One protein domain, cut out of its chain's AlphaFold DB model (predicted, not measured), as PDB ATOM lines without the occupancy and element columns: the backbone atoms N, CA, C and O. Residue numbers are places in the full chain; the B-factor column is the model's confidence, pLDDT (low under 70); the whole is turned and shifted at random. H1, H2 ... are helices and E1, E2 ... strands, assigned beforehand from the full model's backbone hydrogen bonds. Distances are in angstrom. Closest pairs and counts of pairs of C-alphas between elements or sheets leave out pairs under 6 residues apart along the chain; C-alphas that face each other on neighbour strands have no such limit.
ATOM      1  N   GLU A   4     -22.700 -19.762 -18.006       73.00
ATOM      2  CA  GLU A   4     -22.329 -19.687 -16.593       73.00
ATOM      3  C   GLU A   4     -23.183 -20.634 -15.739       73.00
ATOM      4  O   GLU A   4     -22.645 -21.335 -14.887       73.00
ATOM      5  N   GLY A   5     -24.487 -20.733 -16.026       66.31
ATOM      6  CA  GLY A   5     -25.393 -21.656 -15.334       66.31
ATOM      7  C   GLY A   5     -25.043 -23.128 -15.561       66.31
ATOM      8  O   GLY A   5     -25.062 -23.912 -14.620       66.31
ATOM      9  N   LYS A   6     -24.636 -23.494 -16.783       68.19
ATOM     10  CA  LYS A   6     -24.176 -24.861 -17.082       68.19
ATOM     11  C   LYS A   6     -22.869 -25.192 -16.366       68.19
ATOM     12  O   LYS A   6     -22.725 -26.299 -15.868       68.19
ATOM     13  N   ILE A   7     -21.937 -24.243 -16.284       71.56
ATOM     14  CA  ILE A   7     -20.655 -24.440 -15.591       71.56
ATOM     15  C   ILE A   7     -20.880 -24.606 -14.084       71.56
ATOM     16  O   ILE A   7     -20.352 -25.543 -13.495       71.56
ATOM     17  N   ALA A   8     -21.696 -23.742 -13.477       66.12
ATOM     18  CA  ALA A   8     -21.996 -23.806 -12.049       66.12
ATOM     19  C   ALA A   8     -22.738 -25.097 -11.675       66.12
ATOM     20  O   ALA A   8     -22.359 -25.760 -10.717       66.12
ATOM     21  N   GLN A   9     -23.737 -25.498 -12.466       66.31
ATOM     22  CA  GLN A   9     -24.484 -26.734 -12.228       66.31
ATOM     23  C   GLN A   9     -23.604 -27.979 -12.385       66.31
ATOM     24  O   GLN A   9     -23.664 -28.879 -11.555       66.31
ATOM     25  N   THR A  10     -22.706 -27.972 -13.375       66.88
ATOM     26  CA  THR A  10     -21.699 -29.029 -13.542       66.88
ATOM     27  C   THR A  10     -20.791 -29.121 -12.315       66.88
ATOM     28  O   THR A  10     -20.488 -30.216 -11.870       66.88
ATOM     29  N   PHE A  11     -20.369 -27.990 -11.744       63.56
ATOM     30  CA  PHE A  11     -19.497 -27.961 -10.565       63.56
ATOM     31  C   PHE A  11     -20.206 -28.434  -9.287       63.56
ATOM     32  O   PHE A  11     -19.583 -29.077  -8.451       63.56
ATOM     33  N   VAL A  12     -21.504 -28.140  -9.149       68.00
ATOM     34  CA  VAL A  12     -22.334 -28.595  -8.021       68.00
ATOM     35  C   VAL A  12     -22.597 -30.099  -8.107       68.00
ATOM     36  O   VAL A  12     -22.391 -30.781  -7.115       68.00
ATOM     37  N   GLU A  13     -22.936 -30.646  -9.279       63.12
ATOM     38  CA  GLU A  13     -23.082 -32.104  -9.472       63.12
ATOM     39  C   GLU A  13     -21.769 -32.867  -9.221       63.12
ATOM     40  O   GLU A  13     -21.765 -33.967  -8.670       63.12
ATOM     41  N   LEU A  14     -20.644 -32.256  -9.597       58.91
ATOM     42  CA  LEU A  14     -19.291 -32.752  -9.341       58.91
ATOM     43  C   LEU A  14     -18.890 -32.675  -7.856       58.91
ATOM     44  O   LEU A  14     -18.057 -33.457  -7.408       58.91
ATOM     45  N   ALA A  15     -19.467 -31.743  -7.094       58.91
ATOM     46  CA  ALA A  15     -19.235 -31.614  -5.659       58.91
ATOM     47  C   ALA A  15     -20.171 -32.503  -4.820       58.91
ATOM     48  O   ALA A  15     -19.775 -32.967  -3.756       58.91
ATOM     49  N   ASP A  16     -21.383 -32.783  -5.304       59.81
ATOM     50  CA  ASP A  16     -22.375 -33.629  -4.619       59.81
ATOM     51  C   ASP A  16     -22.010 -35.130  -4.676       59.81
ATOM     52  O   ASP A  16     -22.470 -35.933  -3.871       59.81
ATOM     53  N   THR A  17     -21.108 -35.508  -5.590       53.31
ATOM     54  CA  THR A  17     -20.534 -36.860  -5.738       53.31
ATOM     55  C   THR A  17     -19.284 -37.112  -4.876       53.31
ATOM     56  O   THR A  17     -18.737 -38.210  -4.896       53.31
ATOM     57  N   LEU A  18     -18.841 -36.136  -4.070       52.06
ATOM     58  CA  LEU A  18     -17.741 -36.278  -3.095       52.06
ATOM     59  C   LEU A  18     -18.168 -36.925  -1.762       52.06
ATOM     60  O   LEU A  18     -17.361 -37.042  -0.838       52.06
ATOM     61  N   VAL A  19     -19.430 -37.340  -1.639       57.41
ATOM     62  CA  VAL A  19     -19.973 -37.970  -0.432       57.41
ATOM     63  C   VAL A  19     -20.016 -39.492  -0.636       57.41
ATOM     64  O   VAL A  19     -20.982 -40.031  -1.161       57.41
ATOM     65  N   ALA A  20     -18.941 -40.137  -0.156       46.78
ATOM     66  CA  ALA A  20     -18.601 -41.573  -0.133       46.78
ATOM     67  C   ALA A  20     -18.022 -42.174  -1.439       46.78
ATOM     68  O   ALA A  20     -18.612 -42.067  -2.504       46.78
ATOM     69  N   ASP A  21     -16.844 -42.811  -1.320       54.00
ATOM     70  CA  ASP A  21     -16.066 -43.476  -2.389       54.00
ATOM     71  C   ASP A  21     -15.600 -42.582  -3.558       54.00
ATOM     72  O   ASP A  21     -15.683 -42.945  -4.729       54.00
ATOM     73  N   PHE A  22     -15.063 -41.396  -3.249       59.28
ATOM     74  CA  PHE A  22     -14.541 -40.478  -4.266       59.28
ATOM     75  C   PHE A  22     -13.231 -40.973  -4.902       59.28
ATOM     76  O   PHE A  22     -12.161 -40.883  -4.292       59.28
ATOM     77  N   ASP A  23     -13.300 -41.419  -6.158       72.38
ATOM     78  CA  ASP A  23     -12.122 -41.643  -6.996       72.38
ATOM     79  C   ASP A  23     -11.727 -40.343  -7.723       72.38
ATOM     80  O   ASP A  23     -12.354 -39.892  -8.687       72.38
ATOM     81  N   VAL A  24     -10.653 -39.719  -7.231       76.12
ATOM     82  CA  VAL A  24     -10.084 -38.477  -7.777       76.12
ATOM     83  C   VAL A  24      -9.688 -38.642  -9.250       76.12
ATOM     84  O   VAL A  24      -9.751 -37.683 -10.019       76.12
ATOM     85  N   ILE A  25      -9.247 -39.834  -9.654       79.06
ATOM     86  CA  ILE A  25      -8.762 -40.095 -11.008       79.06
ATOM     87  C   ILE A  25      -9.938 -40.129 -11.979       79.06
ATOM     88  O   ILE A  25      -9.912 -39.404 -12.978       79.06
ATOM     89  N   ASP A  26     -10.997 -40.867 -11.641       76.44
ATOM     90  CA  ASP A  26     -12.226 -40.929 -12.441       76.44
ATOM     91  C   ASP A  26     -12.880 -39.548 -12.568       76.44
ATOM     92  O   ASP A  26     -13.306 -39.139 -13.653       76.44
ATOM     93  N   PHE A  27     -12.875 -38.769 -11.482       80.06
ATOM     94  CA  PHE A  27     -13.329 -37.382 -11.494       80.06
ATOM     95  C   PHE A  27     -12.546 -36.519 -12.491       80.06
ATOM     96  O   PHE A  27     -13.131 -35.827 -13.333       80.06
ATOM     97  N   LEU A  28     -11.209 -36.550 -12.421       83.81
ATOM     98  CA  LEU A  28     -10.353 -35.777 -13.321       83.81
ATOM     99  C   LEU A  28     -10.515 -36.239 -14.773       83.81
ATOM    100  O   LEU A  28     -10.449 -35.416 -15.690       83.81
ATOM    101  N   GLN A  29     -10.778 -37.524 -15.000       82.81
ATOM    102  CA  GLN A  29     -11.000 -38.061 -16.337       82.81
ATOM    103  C   GLN A  29     -12.315 -37.543 -16.912       82.81
ATOM    104  O   GLN A  29     -12.348 -37.053 -18.045       82.81
ATOM    105  N   GLN A  30     -13.383 -37.550 -16.110       82.94
ATOM    106  CA  GLN A  30     -14.675 -37.006 -16.508       82.94
ATOM    107  C   GLN A  30     -14.607 -35.494 -16.762       82.94
ATOM    108  O   GLN A  30     -15.168 -35.010 -17.749       82.94
ATOM    109  N   LEU A  31     -13.883 -34.746 -15.923       84.19
ATOM    110  CA  LEU A  31     -13.618 -33.322 -16.133       84.19
ATOM    111  C   LEU A  31     -12.943 -33.088 -17.487       84.19
ATOM    112  O   LEU A  31     -13.396 -32.265 -18.279       84.19
ATOM    113  N   THR A  32     -11.882 -33.837 -17.770       85.25
ATOM    114  CA  THR A  32     -11.081 -33.672 -18.985       85.25
ATOM    115  C   THR A  32     -11.877 -34.040 -20.241       85.25
ATOM    116  O   THR A  32     -11.817 -33.319 -21.240       85.25
ATOM    117  N   ALA A  33     -12.695 -35.096 -20.180       84.69
ATOM    118  CA  ALA A  33     -13.625 -35.462 -21.247       84.69
ATOM    119  C   ALA A  33     -14.667 -34.358 -21.510       84.69
ATOM    120  O   ALA A  33     -14.852 -33.944 -22.652       84.69
ATOM    121  N   ARG A  34     -15.278 -33.792 -20.461       83.75
ATOM    122  CA  ARG A  34     -16.228 -32.672 -20.601       83.75
ATOM    123  C   ARG A  34     -15.557 -31.404 -21.131       83.75
ATOM    124  O   ARG A  34     -16.150 -30.681 -21.927       83.75
ATOM    125  N   CYS A  35     -14.320 -31.119 -20.721       83.31
ATOM    126  CA  CYS A  35     -13.547 -30.004 -21.266       83.31
ATOM    127  C   CYS A  35     -13.294 -30.177 -22.766       83.31
ATOM    128  O   CYS A  35     -13.432 -29.202 -23.503       83.31
ATOM    129  N   ARG A  36     -12.988 -31.394 -23.231       84.62
ATOM    130  CA  ARG A  36     -12.872 -31.686 -24.666       84.62
ATOM    131  C   ARG A  36     -14.133 -31.266 -25.421       84.62
ATOM    132  O   ARG A  36     -14.035 -30.543 -26.411       84.62
ATOM    133  N   ASP A  37     -15.299 -31.636 -24.897       81.31
ATOM    134  CA  ASP A  37     -16.592 -31.342 -25.520       81.31
ATOM    135  C   ASP A  37     -16.945 -29.843 -25.468       81.31
ATOM    136  O   ASP A  37     -17.462 -29.286 -26.436       81.31
ATOM    137  N   ILE A  38     -16.632 -29.155 -24.363       82.50
ATOM    138  CA  ILE A  38     -16.904 -27.716 -24.184       82.50
ATOM    139  C   ILE A  38     -15.972 -26.844 -25.037       82.50
ATOM    140  O   ILE A  38     -16.406 -25.817 -25.564       82.50
ATOM    141  N   PHE A  39     -14.691 -27.207 -25.133       80.56
ATOM    142  CA  PHE A  39     -13.665 -26.420 -25.825       80.56
ATOM    143  C   PHE A  39     -13.415 -26.873 -27.272       80.56
ATOM    144  O   PHE A  39     -12.638 -26.220 -27.966       80.56
ATOM    145  N   ALA A  40     -14.076 -27.940 -27.734       78.00
ATOM    146  CA  ALA A  40     -13.929 -28.516 -29.075       78.00
ATOM    147  C   ALA A  40     -12.460 -28.795 -29.462       78.00
ATOM    148  O   ALA A  40     -12.031 -28.532 -30.587       78.00
ATOM    149  N   VAL A  41     -11.675 -29.306 -28.511       80.44
ATOM    150  CA  VAL A  41     -10.277 -29.718 -28.727       80.44
ATOM    151  C   VAL A  41     -10.205 -31.208 -29.069       80.44
ATOM    152  O   VAL A  41     -11.112 -31.959 -28.732       80.44
ATOM    153  N   THR A  42      -9.144 -31.649 -29.753       80.19
ATOM    154  CA  THR A  42      -8.986 -33.068 -30.131       80.19
ATOM    155  C   THR A  42      -8.785 -33.953 -28.908       80.19
ATOM    156  O   THR A  42      -9.485 -34.945 -28.756       80.19
ATOM    157  N   ASP A  43      -7.887 -33.541 -28.014       83.38
ATOM    158  CA  ASP A  43      -7.571 -34.238 -26.776       83.38
ATOM    159  C   ASP A  43      -7.209 -33.228 -25.683       83.38
ATOM    160  O   ASP A  43      -6.700 -32.138 -25.957       83.38
ATOM    161  N   ALA A  44      -7.464 -33.600 -24.434       83.88
ATOM    162  CA  ALA A  44      -7.133 -32.847 -23.237       83.88
ATOM    163  C   ALA A  44      -6.579 -33.800 -22.165       83.88
ATOM    164  O   ALA A  44      -6.891 -34.992 -22.151       83.88
ATOM    165  N   ALA A  45      -5.750 -33.279 -21.264       84.50
ATOM    166  CA  ALA A  45      -5.195 -34.027 -20.140       84.50
ATOM    167  C   ALA A  45      -4.891 -33.089 -18.969       84.50
ATOM    168  O   ALA A  45      -4.516 -31.931 -19.178       84.50
ATOM    169  N   VAL A  46      -5.015 -33.603 -17.746       84.75
ATOM    170  CA  VAL A  46      -4.584 -32.914 -16.523       84.75
ATOM    171  C   VAL A  46      -3.200 -33.411 -16.134       84.75
ATOM    172  O   VAL A  46      -2.981 -34.613 -16.031       84.75
ATOM    173  N   VAL A  47      -2.278 -32.483 -15.880       83.69
ATOM    174  CA  VAL A  47      -0.917 -32.783 -15.426       83.69
ATOM    175  C   VAL A  47      -0.781 -32.418 -13.953       83.69
ATOM    176  O   VAL A  47      -1.057 -31.285 -13.565       83.69
ATOM    177  N   LEU A  48      -0.321 -33.369 -13.146       81.56
ATOM    178  CA  LEU A  48       0.008 -33.174 -11.742       81.56
ATOM    179  C   LEU A  48       1.519 -33.262 -11.543       81.56
ATOM    180  O   LEU A  48       2.190 -34.146 -12.080       81.56
ATOM    181  N   ALA A  49       2.045 -32.364 -10.722       77.94
ATOM    182  CA  ALA A  49       3.394 -32.477 -10.199       77.94
ATOM    183  C   ALA A  49       3.319 -32.985  -8.758       77.94
ATOM    184  O   ALA A  49       2.682 -32.374  -7.902       77.94
ATOM    185  N   TYR A  50       3.970 -34.114  -8.496       71.12
ATOM    186  CA  TYR A  50       4.279 -34.543  -7.135       71.12
ATOM    187  C   TYR A  50       5.509 -33.751  -6.640       71.12
ATOM    188  O   TYR A  50       6.240 -33.234  -7.487       71.12
ATOM    189  N   PRO A  51       5.791 -33.634  -5.326       65.88
ATOM    190  CA  PRO A  51       7.053 -33.089  -4.795       65.88
ATOM    191  C   PRO A  51       8.298 -33.926  -5.181       65.88
ATOM    192  O   PRO A  51       9.026 -34.446  -4.340       65.88
ATOM    193  N   GLY A  52       8.556 -34.050  -6.480       66.06
ATOM    194  CA  GLY A  52       9.643 -34.778  -7.116       66.06
ATOM    195  C   GLY A  52       9.909 -34.239  -8.531       66.06
ATOM    196  O   GLY A  52       9.222 -33.334  -9.001       66.06
ATOM    197  N   PRO A  53      10.917 -34.771  -9.239       60.94
ATOM    198  CA  PRO A  53      11.352 -34.235 -10.532       60.94
ATOM    199  C   PRO A  53      10.432 -34.607 -11.707       60.94
ATOM    200  O   PRO A  53      10.742 -34.259 -12.845       60.94
ATOM    201  N   GLN A  54       9.349 -35.348 -11.463       67.44
ATOM    202  CA  GLN A  54       8.486 -35.889 -12.508       67.44
ATOM    203  C   GLN A  54       7.058 -35.375 -12.380       67.44
ATOM    204  O   GLN A  54       6.458 -35.375 -11.305       67.44
ATOM    205  N   MET A  55       6.530 -34.967 -13.527       72.38
ATOM    206  CA  MET A  55       5.114 -34.718 -13.728       72.38
ATOM    207  C   MET A  55       4.459 -35.985 -14.251       72.38
ATOM    208  O   MET A  55       5.076 -36.750 -14.991       72.38
ATOM    209  N   TYR A  56       3.196 -36.171 -13.900       77.44
ATOM    210  CA  TYR A  56       2.396 -37.296 -14.347       77.44
ATOM    211  C   TYR A  56       0.991 -36.823 -14.717       77.44
ATOM    212  O   TYR A  56       0.459 -35.893 -14.114       77.44
ATOM    213  N   SER A  57       0.396 -37.458 -15.724       78.88
ATOM    214  CA  SER A  57      -0.987 -37.215 -16.122       78.88
ATOM    215  C   SER A  57      -1.874 -38.354 -15.615       78.88
ATOM    216  O   SER A  57      -1.909 -39.397 -16.270       78.88
ATOM    217  N   PRO A  58      -2.607 -38.181 -14.499       74.50
ATOM    218  CA  PRO A  58      -3.514 -39.211 -13.985       74.50
ATOM    219  C   PRO A  58      -4.684 -39.527 -14.909       74.50
ATOM    220  O   PRO A  58      -5.168 -40.651 -14.912       74.50
ATOM    221  N   ALA A  59      -5.150 -38.539 -15.671       79.50
ATOM    222  CA  ALA A  59      -6.472 -38.598 -16.272       79.50
ATOM    223  C   ALA A  59      -6.513 -37.909 -17.649       79.50
ATOM    224  O   ALA A  59      -7.035 -36.798 -17.783       79.50
ATOM    225  N   PRO A  60      -5.921 -38.524 -18.688       81.75
ATOM    226  CA  PRO A  60      -6.144 -38.084 -20.062       81.75
ATOM    227  C   PRO A  60      -7.608 -38.314 -20.478       81.75
ATOM    228  O   PRO A  60      -8.229 -39.283 -20.045       81.75
ATOM    229  N   CYS A  61      -8.171 -37.464 -21.349       79.88
ATOM    230  CA  CYS A  61      -9.537 -37.678 -21.857       79.88
ATOM    231  C   CYS A  61      -9.672 -38.955 -22.693       79.88
ATOM    232  O   CYS A  61     -10.754 -39.531 -22.754       79.88
ATOM    233  N   ASP A  62      -8.589 -39.367 -23.351       78.81
ATOM    234  CA  ASP A  62      -8.486 -40.609 -24.104       78.81
ATOM    235  C   ASP A  62      -7.217 -41.356 -23.652       78.81
ATOM    236  O   ASP A  62      -6.106 -40.888 -23.902       78.81
ATOM    237  N   PRO A  63      -7.330 -42.524 -22.993       72.12
ATOM    238  CA  PRO A  63      -6.173 -43.332 -22.610       72.12
ATOM    239  C   PRO A  63      -5.495 -44.037 -23.804       72.12
ATOM    240  O   PRO A  63      -4.685 -44.948 -23.615       72.12
ATOM    241  N   SER A  64      -5.806 -43.637 -25.041       77.50
ATOM    242  CA  SER A  64      -5.163 -44.104 -26.262       77.50
ATOM    243  C   SER A  64      -3.630 -44.061 -26.171       77.50
ATOM    244  O   SER A  64      -3.040 -43.060 -25.748       77.50
ATOM    245  N   PRO A  65      -2.933 -45.104 -26.668       75.88
ATOM    246  CA  PRO A  65      -1.472 -45.131 -26.704       75.88
ATOM    247  C   PRO A  65      -0.871 -43.994 -27.544       75.88
ATOM    248  O   PRO A  65       0.312 -43.688 -27.395       75.88
ATOM    249  N   ALA A  66      -1.652 -43.366 -28.429       78.06
ATOM    250  CA  ALA A  66      -1.220 -42.184 -29.165       78.06
ATOM    251  C   ALA A  66      -1.134 -40.948 -28.255       78.06
ATOM    252  O   ALA A  66      -0.100 -40.278 -28.255       78.06
ATOM    253  N   LEU A  67      -2.171 -40.683 -27.448       78.94
ATOM    254  CA  LEU A  67      -2.199 -39.536 -26.541       78.94
ATOM    255  C   LEU A  67      -1.188 -39.705 -25.405       78.94
ATOM    256  O   LEU A  67      -0.430 -38.779 -25.123       78.94
ATOM    257  N   SER A  68      -1.077 -40.908 -24.837       81.31
ATOM    258  CA  SER A  68      -0.090 -41.208 -23.789       81.31
ATOM    259  C   SER A  68       1.347 -40.896 -24.227       81.31
ATOM    260  O   SER A  68       2.095 -40.270 -23.482       81.31
ATOM    261  N   ARG A  69       1.726 -41.211 -25.475       76.38
ATOM    262  CA  ARG A  69       3.055 -40.855 -26.014       76.38
ATOM    263  C   ARG A  69       3.269 -39.349 -26.144       76.38
ATOM    264  O   ARG A  69       4.388 -38.876 -25.957       76.38
ATOM    265  N   VAL A  70       2.233 -38.601 -26.527       81.56
ATOM    266  CA  VAL A  70       2.311 -37.135 -26.623       81.56
ATOM    267  C   VAL A  70       2.491 -36.536 -25.231       81.56
ATOM    268  O   VAL A  70       3.330 -35.652 -25.053       81.56
ATOM    269  N   LEU A  71       1.761 -37.055 -24.243       80.38
ATOM    270  CA  LEU A  71       1.866 -36.625 -22.852       80.38
ATOM    271  C   LEU A  71       3.243 -36.932 -22.268       80.38
ATOM    272  O   LEU A  71       3.847 -36.034 -21.696       80.38
ATOM    273  N   ASP A  72       3.807 -38.118 -22.500       78.88
ATOM    274  CA  ASP A  72       5.159 -38.462 -22.032       78.88
ATOM    275  C   ASP A  72       6.227 -37.460 -22.493       78.88
ATOM    276  O   ASP A  72       7.175 -37.156 -21.760       78.88
ATOM    277  N   VAL A  73       6.082 -36.929 -23.711       81.12
ATOM    278  CA  VAL A  73       6.958 -35.869 -24.219       81.12
ATOM    279  C   VAL A  73       6.638 -34.542 -23.530       81.12
ATOM    280  O   VAL A  73       7.547 -33.926 -22.980       81.12
ATOM    281  N   ALA A  74       5.363 -34.139 -23.497       74.75
ATOM    282  CA  ALA A  74       4.914 -32.870 -22.917       74.75
ATOM    283  C   ALA A  74       5.252 -32.718 -21.419       74.75
ATOM    284  O   ALA A  74       5.503 -31.606 -20.955       74.75
ATOM    285  N   LEU A  75       5.290 -33.830 -20.676       80.00
ATOM    286  CA  LEU A  75       5.649 -33.889 -19.255       80.00
ATOM    287  C   LEU A  75       7.144 -33.642 -19.003       80.00
ATOM    288  O   LEU A  75       7.533 -33.271 -17.897       80.00
ATOM    289  N   ARG A  76       7.996 -33.860 -20.012       75.19
ATOM    290  CA  ARG A  76       9.455 -33.692 -19.910       75.19
ATOM    291  C   ARG A  76       9.930 -32.406 -20.566       75.19
ATOM    292  O   ARG A  76      10.877 -31.800 -20.072       75.19
ATOM    293  N   GLU A  77       9.299 -32.013 -21.669       72.19
ATOM    294  CA  GLU A  77       9.658 -30.852 -22.481       72.19
ATOM    295  C   GLU A  77       8.413 -30.292 -23.190       72.19
ATOM    296  O   GLU A  77       7.643 -31.037 -23.794       72.19
ATOM    297  N   GLY A  78       8.229 -28.969 -23.164       77.69
ATOM    298  CA  GLY A  78       7.176 -28.293 -23.925       77.69
ATOM    299  C   GLY A  78       6.330 -27.315 -23.106       77.69
ATOM    300  O   GLY A  78       6.609 -27.063 -21.933       77.69
ATOM    301  N   PRO A  79       5.260 -26.772 -23.715       78.56
ATOM    302  CA  PRO A  79       4.492 -25.665 -23.144       78.56
ATOM    303  C   PRO A  79       3.800 -26.018 -21.821       78.56
ATOM    304  O   PRO A  79       3.574 -25.131 -21.007       78.56
ATOM    305  N   ALA A  80       3.497 -27.299 -21.575       75.31
ATOM    306  CA  ALA A  80       2.917 -27.755 -20.310       75.31
ATOM    307  C   ALA A  80       3.909 -27.621 -19.138       75.31
ATOM    308  O   ALA A  80       3.554 -27.117 -18.073       75.31
ATOM    309  N   LEU A  81       5.170 -28.006 -19.355       78.81
ATOM    310  CA  LEU A  81       6.243 -27.836 -18.377       78.81
ATOM    311  C   LEU A  81       6.578 -26.354 -18.161       78.81
ATOM    312  O   LEU A  81       6.816 -25.935 -17.028       78.81
ATOM    313  N   ASP A  82       6.573 -25.555 -19.229       80.00
ATOM    314  CA  ASP A  82       6.806 -24.113 -19.133       80.00
ATOM    315  C   ASP A  82       5.684 -23.414 -18.356       80.00
ATOM    316  O   ASP A  82       5.971 -22.600 -17.478       80.00
ATOM    317  N   ALA A  83       4.422 -23.785 -18.597       81.50
ATOM    318  CA  ALA A  83       3.276 -23.286 -17.837       81.50
ATOM    319  C   ALA A  83       3.372 -23.659 -16.349       81.50
ATOM    320  O   ALA A  83       3.131 -22.814 -15.490       81.50
ATOM    321  N   TYR A  84       3.802 -24.884 -16.023       80.94
ATOM    322  CA  TYR A  84       4.040 -25.280 -14.632       80.94
ATOM    323  C   TYR A  84       5.162 -24.466 -13.971       80.94
ATOM    324  O   TYR A  84       5.020 -24.014 -12.838       80.94
ATOM    325  N   ARG A  85       6.288 -24.260 -14.667       81.62
ATOM    326  CA  ARG A  85       7.450 -23.534 -14.124       81.62
ATOM    327  C   ARG A  85       7.196 -22.040 -13.947       81.62
ATOM    328  O   ARG A  85       7.739 -21.444 -13.023       81.62
ATOM    329  N   THR A  86       6.440 -21.437 -14.858       81.06
ATOM    330  CA  THR A  86       6.165 -19.992 -14.866       81.06
ATOM    331  C   THR A  86       4.902 -19.620 -14.098       81.06
ATOM    332  O   THR A  86       4.745 -18.456 -13.744       81.06
ATOM    333  N   ALA A  87       4.019 -20.591 -13.831       81.62
ATOM    334  CA  ALA A  87       2.669 -20.375 -13.314       81.62
ATOM    335  C   ALA A  87       1.822 -19.419 -14.183       81.62
ATOM    336  O   ALA A  87       0.845 -18.839 -13.711       81.62
TER     337      ALA A  87
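AT A GLANCE: This is residues 4 to 87 of the 160 residues of the protein "Transcriptional regulator" of Streptomyces chrestomyceticus JCM 4735 (UniProt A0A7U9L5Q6). Look first for a short two-stranded hairpin, E1 and E2, whose open end, near Ala 45 and Ala 59, meets the side of the long helix H2. H1 runs beside H2 on the side away from the hairpin, and two shorter helices, H3 and H4, gather loosely about the hairpin, H3 nearer to E2 and H4 nearer to E1. The printed part has 84 residues, with four named helices and two named strands in the order H1 H2 E1 E2 H3 H4; the sheet is E1 - E2, antiparallel, and the class is mostly helix. It is only just compact, close to loose, with a radius of gyration of the C-alphas of 14.2 A, and the C-alphas span 36 by 30 by 28 A along their three main axes.

HOW THE PARTS SIT: Begin with the strands E1, residues 45 to 49, and E2, residues 55 to 60, which are antiparallel neighbours at 151 degrees and form a hairpin. Look at N 48 and O 56, 2.8 A apart, and at N 56 and O 48, 2.9 A apart: both pairs are within hydrogen-bond range. Among the C-alphas that face each other are 45 and 60, at 4.2 A, and 49 and 55, at 4.5 A. Next find H2, residues 24 to 39; it has 10 pairs of C-alphas within 8 A with E2, the closest being those of Gln 29 and Ala 59, 4.6 A apart. With E1 it has 3 such pairs, the closest at Thr 32 and Ala 45, 6.0 A. Farther out is H1, residues 4 to 16, close to H2 but not clearly touching it; their closest C-alphas, of Leu 14 and Phe 27, are 7.8 A apart. H1 and H2 run opposite ways at a shallow tilt of 13 degrees. Go back to the hairpin for H3, residues 65 to 74, whose closest C-alphas to E2 are those of Leu 71 and Ser 57, 7.3 A apart. H4, residues 79 to 86, comes nearest to E1 with the C-alphas of Ala 80 and Val 47, 8.0 A apart. H3 and H4 are close but not clearly touching, with the C-alphas of Ala 74 and Ala 80 closest at 6.1 A; they run the same way at a shallow tilt of 34.5 degrees, only just short of steep. H1 is apart from E1, E2, H3 and H4, and H2 is apart from H3 and H4. In H1, H2, H3 and H4 every O i to N i+4 pair is within hydrogen-bond range.

IN THESE COORDINATES: Find C-alpha 45 at (-5.195, -34.027, -20.140); from there E1 runs 13.2 A to residue 49, and E2 comes back over 13.3 A from residue 55 to residue 60. Find C-alpha 24 at (-10.084, -38.477, -7.777), where H2 begins; it is the longest helix, with 16 residues and 22.0 A from first to last C-alpha. H1 starts at C-alpha 4, at (-22.329, -19.687, -16.593), and covers 18.4 A to residue 16. H3 spans 14.3 A from residue 65 to residue 74, and H4, residues 79 to 86, ends at C-alpha 86, at (6.165, -19.992, -14.866).

THE WHOLE: The two C-alphas farthest apart, those of Gly 5 in H1 and Pro 53 between E1 and E2, are 39.1 A from each other. The printed part has no cut and no long link: the link from H1 to H2, of 7 residues, is short, and the other four are tight. The mean pLDDT of the printed part is 74.9; look for values under 70 at residues 5 to 6, 8 to 22 and 51 to 54.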